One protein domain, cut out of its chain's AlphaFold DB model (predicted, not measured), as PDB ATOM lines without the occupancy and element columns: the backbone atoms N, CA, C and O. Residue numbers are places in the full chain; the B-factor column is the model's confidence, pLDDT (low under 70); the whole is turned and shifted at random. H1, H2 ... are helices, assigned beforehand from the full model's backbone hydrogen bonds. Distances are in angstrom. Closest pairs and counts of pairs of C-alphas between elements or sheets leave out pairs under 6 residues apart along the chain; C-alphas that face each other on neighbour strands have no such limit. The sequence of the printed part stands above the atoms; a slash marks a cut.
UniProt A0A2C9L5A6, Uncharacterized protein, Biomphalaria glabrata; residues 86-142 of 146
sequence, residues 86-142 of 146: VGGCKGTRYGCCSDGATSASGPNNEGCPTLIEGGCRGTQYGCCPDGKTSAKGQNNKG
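What this domain is: This is residues 86 to 142 of the 146 residues of an uncharacterized protein of Biomphalaria glabrata (UniProt A0A2C9L5A6). There is little regular structure here: two lobes of looped chain, one holding the short helix H1 and the other the short helix H2, make the two ends of a rod, with residues 113 to 117 strung between them. The printed part has 57 residues, with H1 then H2 along it and no named strand; the class is all helix, but the named elements hold only 8 residues. The whole is loose, with a radius of gyration of the C-alphas of 13.2 A and spans of 41 by 19 by 16 A.

Where its parts are: Find C-alpha 88 at (28.377, 17.600, 8.271), where H1, residues 88 to 91, begins. Further on, H2, residues 119 to 122, ends at C-alpha 122, (8.613, 38.196, 14.329).

How they stand to each other: H1 and H2 are apart, joined by a long link of 27 residues. Both are too short for an O i to N i+4 pair; in each, the one O i to N i+3 pair is within hydrogen-bond range.

The domain as a whole: The C-alphas farthest apart, those of Val 86 and Asn 139, are 41.6 A apart. The printed part has no cut. Look for pLDDT under 70 at residues 86 to 87 and 113 to 118.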
ATOM      1  N   VAL A  86      33.397  15.669   9.216       55.28
ATOM      2  CA  VAL A  86      33.103  14.374   8.594       55.28
ATOM      3  C   VAL A  86      31.680  13.983   9.018       55.28
ATOM      4  O   VAL A  86      31.425  13.758  10.197       55.28
ATOM      5  N   GLY A  87      30.731  13.994   8.072       63.12
ATOM      6  CA  GLY A  87      29.292  13.825   8.344       63.12
ATOM      7  C   GLY A  87      28.466  15.121   8.489       63.12
ATOM      8  O   GLY A  87      27.289  15.053   8.845       63.12
ATOM      9  N   GLY A  88      29.039  16.292   8.197       73.06
ATOM     10  CA  GLY A  88      28.377  17.600   8.271       73.06
ATOM     11  C   GLY A  88      28.097  18.060   9.705       73.06
ATOM     12  O   GLY A  88      28.645  17.525  10.666       73.06
ATOM     13  N   CYS A  89      27.204  19.036   9.881       80.81
ATOM     14  CA  CYS A  89      26.866  19.591  11.200       80.81
ATOM     15  C   CYS A  89      26.408  18.540  12.232       80.81
ATOM     16  O   CYS A  89      26.620  18.726  13.431       80.81
ATOM     17  N   LYS A  90      25.877  17.393  11.779       82.94
ATOM     18  CA  LYS A  90      25.472  16.254  12.624       82.94
ATOM     19  C   LYS A  90      26.636  15.624  13.392       82.94
ATOM     20  O   LYS A  90      26.404  15.032  14.439       82.94
ATOM     21  N   GLY A  91      27.864  15.750  12.886       75.94
ATOM     22  CA  GLY A  91      29.071  15.259  13.553       75.94
ATOM     23  C   GLY A  91      29.646  16.225  14.594       75.94
ATOM     24  O   GLY A  91      30.630  15.896  15.252       75.94
ATOM     25  N   THR A  92      29.079  17.425  14.750       79.81
ATOM     26  CA  THR A  92      29.550  18.391  15.752       79.81
ATOM     27  C   THR A  92      28.946  18.119  17.122       79.81
ATOM     28  O   THR A  92      27.874  17.532  17.243       79.81
ATOM     29  N   ARG A  93      29.604  18.620  18.176       82.81
ATOM     30  CA  ARG A  93      29.139  18.489  19.567       82.81
ATOM     31  C   ARG A  93      27.699  18.975  19.777       82.81
ATOM     32  O   ARG A  93      27.003  18.421  20.621       82.81
ATOM     33  N   TYR A  94      27.283  20.011  19.052       86.25
ATOM     34  CA  TYR A  94      25.975  20.651  19.218       86.25
ATOM     35  C   TYR A  94      25.012  20.378  18.055       86.25
ATOM     36  O   TYR A  94      23.876  20.842  18.087       86.25
ATOM     37  N   GLY A  95      25.434  19.593  17.060       86.06
ATOM     38  CA  GLY A  95      24.604  19.210  15.927       86.06
ATOM     39  C   GLY A  95      24.333  20.342  14.929       86.06
ATOM     40  O   GLY A  95      25.043  21.349  14.849       86.06
ATOM     41  N   CYS A  96      23.295  20.131  14.125       86.44
ATOM     42  CA  CYS A  96      22.827  21.094  13.138       86.44
ATOM     43  C   CYS A  96      21.832  22.080  13.738       86.44
ATOM     44  O   CYS A  96      21.000  21.713  14.566       86.44
ATOM     45  N   CYS A  97      21.864  23.295  13.213       84.75
ATOM     46  CA  CYS A  97      20.783  24.254  13.315       84.75
ATOM     47  C   CYS A  97      19.501  23.721  12.660       84.75
ATOM     48  O   CYS A  97      19.505  22.720  11.939       84.75
ATOM     49  N   SER A  98      18.392  24.437  12.862       80.31
ATOM     50  CA  SER A  98      17.074  24.106  12.302       80.31
ATOM     51  C   SER A  98      17.048  24.027  10.768       80.31
ATOM     52  O   SER A  98      16.142  23.426  10.203       80.31
ATOM     53  N   ASP A  99      18.032  24.634  10.102       74.94
ATOM     54  CA  ASP A  99      18.222  24.574   8.650       74.94
ATOM     55  C   ASP A  99      18.844  23.250   8.161       74.94
ATOM     56  O   ASP A  99      18.925  23.014   6.957       74.94
ATOM     57  N   GLY A 100      19.293  22.384   9.074       75.38
ATOM     58  CA  GLY A 100      19.871  21.076   8.774       75.38
ATOM     59  C   GLY A 100      21.264  21.105   8.138       75.38
ATOM     60  O   GLY A 100      21.787  20.037   7.817       75.38
ATOM     61  N   ALA A 101      21.865  22.286   7.967       76.12
ATOM     62  CA  ALA A 101      23.132  22.468   7.257       76.12
ATOM     63  C   ALA A 101      24.176  23.234   8.080       76.12
ATOM     64  O   ALA A 101      25.366  22.919   8.010       76.12
ATOM     65  N   THR A 102      23.750  24.213   8.881       75.81
ATOM     66  CA  THR A 102      24.655  25.043   9.679       75.81
ATOM     67  C   THR A 102      25.001  24.338  10.989       75.81
ATOM     68  O   THR A 102      24.124  23.820  11.673       75.81
ATOM     69  N   SER A 103      26.279  24.306  11.366       81.25
ATOM     70  CA  SER A 103      26.712  23.781  12.669       81.25
ATOM     71  C   SER A 103      26.393  24.770  13.787       81.25
ATOM     72  O   SER A 103      26.800  25.931  13.706       81.25
ATOM     73  N   ALA A 104      25.729  24.318  14.851       82.56
ATOM     74  CA  ALA A 104      25.522  25.143  16.038       82.56
ATOM     75  C   ALA A 104      26.861  25.376  16.764       82.56
ATOM     76  O   ALA A 104      27.649  24.448  16.967       82.56
ATOM     77  N   SER A 105      27.134  26.616  17.175       77.62
ATOM     78  CA  SER A 105      28.359  26.968  17.906       77.62
ATOM     79  C   SER A 105      28.286  26.625  19.398       77.62
ATOM     80  O   SER A 105      29.320  26.580  20.065       77.62
ATOM     81  N   GLY A 106      27.083  26.370  19.916       80.00
ATOM     82  CA  GLY A 106      26.806  26.081  21.323       80.00
ATOM     83  C   GLY A 106      25.461  25.368  21.523       80.00
ATOM     84  O   GLY A 106      24.716  25.158  20.560       80.00
ATOM     85  N   PRO A 107      25.131  24.975  22.767       79.50
ATOM     86  CA  PRO A 107      23.847  24.360  23.092       79.50
ATOM     87  C   PRO A 107      22.674  25.309  22.789       79.50
ATOM     88  O   PRO A 107      22.846  26.522  22.716       79.50
ATOM     89  N   ASN A 108      21.461  24.769  22.640       81.31
ATOM     90  CA  ASN A 108      20.243  25.543  22.342       81.31
ATOM     91  C   ASN A 108      20.290  26.344  21.022       81.31
ATOM     92  O   ASN A 108      19.774  27.460  20.968       81.31
ATOM     93  N   ASN A 109      20.873  25.787  19.951       73.44
ATOM     94  CA  ASN A 109      21.016  26.462  18.650       73.44
ATOM     95  C   ASN A 109      21.815  27.780  18.729       73.44
ATOM     96  O   ASN A 109      21.550  28.735  17.996       73.44
ATOM     97  N   GLU A 110      22.799  27.865  19.625       73.69
ATOM     98  CA  GLU A 110      23.664  29.039  19.682       73.69
ATOM     99  C   GLU A 110      24.443  29.186  18.367       73.69
ATOM    100  O   GLU A 110      24.917  28.205  17.792       73.69
ATOM    101  N   GLY A 111      24.533  30.417  17.863       71.25
ATOM    102  CA  GLY A 111      25.164  30.712  16.574       71.25
ATOM    103  C   GLY A 111      24.337  30.310  15.351       71.25
ATOM    104  O   GLY A 111      24.736  30.633  14.234       71.25
ATOM    105  N   CYS A 112      23.179  29.672  15.537       78.50
ATOM    106  CA  CYS A 112      22.293  29.333  14.436       78.50
ATOM    107  C   CYS A 112      21.550  30.554  13.893       78.50
ATOM    108  O   CYS A 112      21.172  31.448  14.663       78.50
ATOM    109  N   PRO A 113      21.279  30.589  12.577       68.06
ATOM    110  CA  PRO A 113      20.381  31.578  12.015       68.06
ATOM    111  C   PRO A 113      19.012  31.412  12.673       68.06
ATOM    112  O   PRO A 113      18.413  30.337  12.647       68.06
ATOM    113  N   THR A 114      18.503  32.481  13.280       62.97
ATOM    114  CA  THR A 114      17.125  32.503  13.760       62.97
ATOM    115  C   THR A 114      16.232  32.538  12.524       62.97
ATOM    116  O   THR A 114      15.961  33.615  11.987       62.97
ATOM    117  N   LEU A 115      15.825  31.371  12.026       56.91
ATOM    118  CA  LEU A 115      14.776  31.245  11.018       56.91
ATOM    119  C   LEU A 115      13.446  31.609  11.681       56.91
ATOM    120  O   LEU A 115      12.647  30.754  12.044       56.91
ATOM    121  N   ILE A 116      13.257  32.897  11.937       56.62
ATOM    122  CA  ILE A 116      11.984  33.432  12.395       56.62
ATOM    123  C   ILE A 116      11.123  33.532  11.140       56.62
ATOM    124  O   ILE A 116      11.500  34.216  10.186       56.62
ATOM    125  N   GLU A 117       9.990  32.842  11.117       50.62
ATOM    126  CA  GLU A 117       8.979  33.018  10.077       50.62
ATOM    127  C   GLU A 117       8.530  34.496  10.102       50.62
ATOM    128  O   GLU A 117       8.039  34.992  11.116       50.62
ATOM    129  N   GLY A 118       8.824  35.255   9.038       61.03
ATOM    130  CA  GLY A 118       8.671  36.724   9.006       61.03
ATOM    131  C   GLY A 118       9.923  37.549   9.368       61.03
ATOM    132  O   GLY A 118       9.866  38.780   9.410       61.03
ATOM    133  N   GLY A 119      11.073  36.905   9.588       72.50
ATOM    134  CA  GLY A 119      12.366  37.548   9.842       72.50
ATOM    135  C   GLY A 119      12.445  38.249  11.201       72.50
ATOM    136  O   GLY A 119      11.737  37.912  12.145       72.50
ATOM    137  N   CYS A 120      13.292  39.272  11.320       78.88
ATOM    138  CA  CYS A 120      13.480  39.991  12.584       78.88
ATOM    139  C   CYS A 120      12.197  40.642  13.140       78.88
ATOM    140  O   CYS A 120      12.101  40.880  14.344       78.88
ATOM    141  N   ARG A 121      11.184  40.868  12.289       81.81
ATOM    142  CA  ARG A 121       9.876  41.428  12.666       81.81
ATOM    143  C   ARG A 121       9.051  40.496  13.553       81.81
ATOM    144  O   ARG A 121       8.232  40.993  14.315       81.81
ATOM    145  N   GLY A 122       9.277  39.184  13.472       72.88
ATOM    146  CA  GLY A 122       8.613  38.196  14.329       72.88
ATOM    147  C   GLY A 122       9.271  38.022  15.701       72.88
ATOM    148  O   GLY A 122       8.792  37.238  16.512       72.88
ATOM    149  N   THR A 123      10.382  38.715  15.980       76.94
ATOM    150  CA  THR A 123      11.064  38.609  17.279       76.94
ATOM    151  C   THR A 123      10.470  39.566  18.304       76.94
ATOM    152  O   THR A 123       9.968  40.633  17.954       76.94
ATOM    153  N   GLN A 124      10.599  39.237  19.593       82.88
ATOM    154  CA  GLN A 124      10.047  40.044  20.691       82.88
ATOM    155  C   GLN A 124      10.537  41.507  20.713       82.88
ATOM    156  O   GLN A 124       9.883  42.365  21.299       82.88
ATOM    157  N   TYR A 125      11.700  41.785  20.116       87.62
ATOM    158  CA  TYR A 125      12.317  43.114  20.076       87.62
ATOM    159  C   TYR A 125      12.383  43.706  18.661       87.62
ATOM    160  O   TYR A 125      12.900  44.809  18.490       87.62
ATOM    161  N   GLY A 126      11.856  43.001  17.658       87.31
ATOM    162  CA  GLY A 126      11.854  43.448  16.273       87.31
ATOM    163  C   GLY A 126      13.239  43.489  15.615       87.31
ATOM    164  O   GLY A 126      14.209  42.849  16.034       87.31
ATOM    165  N   CYS A 127      13.317  44.252  14.530       89.56
ATOM    166  CA  CYS A 127      14.539  44.446  13.760       89.56
ATOM    167  C   CYS A 127      15.412  45.559  14.338       89.56
ATOM    168  O   CYS A 127      14.918  46.590  14.791       89.56
ATOM    169  N   CYS A 128      16.720  45.377  14.217       89.88
ATOM    170  CA  CYS A 128      17.705  46.437  14.319       89.88
ATOM    171  C   CYS A 128      17.460  47.534  13.265       89.88
ATOM    172  O   CYS A 128      16.734  47.308  12.291       89.88
ATOM    173  N   PRO A 129      18.111  48.708  13.396       88.00
ATOM    174  CA  PRO A 129      17.949  49.810  12.443       88.00
ATOM    175  C   PRO A 129      18.359  49.456  11.003       88.00
ATOM    176  O   PRO A 129      17.950  50.131  10.066       88.00
ATOM    177  N   ASP A 130      19.136  48.385  10.821       81.56
ATOM    178  CA  ASP A 130      19.502  47.831   9.513       81.56
ATOM    179  C   ASP A 130      18.357  47.077   8.805       81.56
ATOM    180  O   ASP A 130      18.510  46.653   7.658       81.56
ATOM    181  N   GLY A 131      17.220  46.880   9.483       81.25
ATOM    182  CA  GLY A 131      16.024  46.218   8.964       81.25
ATOM    183  C   GLY A 131      16.177  44.719   8.693       81.25
ATOM    184  O   GLY A 131      15.253  44.116   8.149       81.25
ATOM    185  N   LYS A 132      17.321  44.119   9.044       77.94
ATOM    186  CA  LYS A 132      17.663  42.724   8.716       77.94
ATOM    187  C   LYS A 132      18.016  41.906   9.953       77.94
ATOM    188  O   LYS A 132      17.643  40.739  10.035       77.94
ATOM    189  N   THR A 133      18.725  42.501  10.906       78.75
ATOM    190  CA  THR A 133      19.224  41.803  12.092       78.75
ATOM    191  C   THR A 133      18.174  41.830  13.200       78.75
ATOM    192  O   THR A 133      17.586  42.874  13.462       78.75
ATOM    193  N   SER A 134      17.925  40.712  13.885       83.12
ATOM    194  CA  SER A 134      17.046  40.695  15.067       83.12
ATOM    195  C   SER A 134      17.708  41.396  16.254       83.12
ATOM    196  O   SER A 134      18.855  41.093  16.596       83.12
ATOM    197  N   ALA A 135      16.991  42.305  16.916       87.44
ATOM    198  CA  ALA A 135      17.481  42.929  18.140       87.44
ATOM    199  C   ALA A 135      17.492  41.908  19.290       87.44
ATOM    200  O   ALA A 135      16.544  41.148  19.484       87.44
ATOM    201  N   LYS A 136      18.562  41.894  20.094       83.75
ATOM    202  CA  LYS A 136      18.690  40.999  21.261       83.75
ATOM    203  C   LYS A 136      18.011  41.561  22.518       83.75
ATOM    204  O   LYS A 136      17.998  40.904  23.553       83.75
ATOM    205  N   GLY A 137      17.513  42.795  22.458       84.00
ATOM    206  CA  GLY A 137      16.863  43.493  23.563       84.00
ATOM    207  C   GLY A 137      16.235  44.811  23.123       84.00
ATOM    208  O   GLY A 137      16.501  45.297  22.023       84.00
ATOM    209  N   GLN A 138      15.448  45.413  24.018       88.25
ATOM    210  CA  GLN A 138      14.899  46.764  23.850       88.25
ATOM    211  C   GLN A 138      16.005  47.783  23.536       88.25
ATOM    212  O   GLN A 138      17.162  47.600  23.919       88.25
ATOM    213  N   ASN A 139      15.640  48.875  22.860       88.88
ATOM    214  CA  ASN A 139      16.554  49.962  22.489       88.88
ATOM    215  C   ASN A 139      17.739  49.504  21.615       88.88
ATOM    216  O   ASN A 139      18.874  49.925  21.833       88.88
ATOM    217  N   ASN A 140      17.493  48.631  20.628       85.12
ATOM    218  CA  ASN A 140      18.513  48.124  19.697       85.12
ATOM    219  C   ASN A 140      19.677  47.391  20.394       85.12
ATOM    220  O   ASN A 140      20.819  47.394  19.922       85.12
ATOM    221  N   LYS A 141      19.425  46.761  21.547       84.62
ATOM    222  CA  LYS A 141      20.475  46.053  22.282       84.62
ATOM    223  C   LYS A 141      20.986  44.880  21.450       84.62
ATOM    224  O   LYS A 141      20.219  44.055  20.961       84.62
ATOM    225  N   GLY A 142      22.306  44.795  21.310       77.94
ATOM    226  CA  GLY A 142      22.951  43.771  20.488       77.94
ATOM    227  C   GLY A 142      22.877  44.034  18.982       77.94
ATOM    228  O   GLY A 142      23.386  43.210  18.226       77.94
TER     229      GLY A 142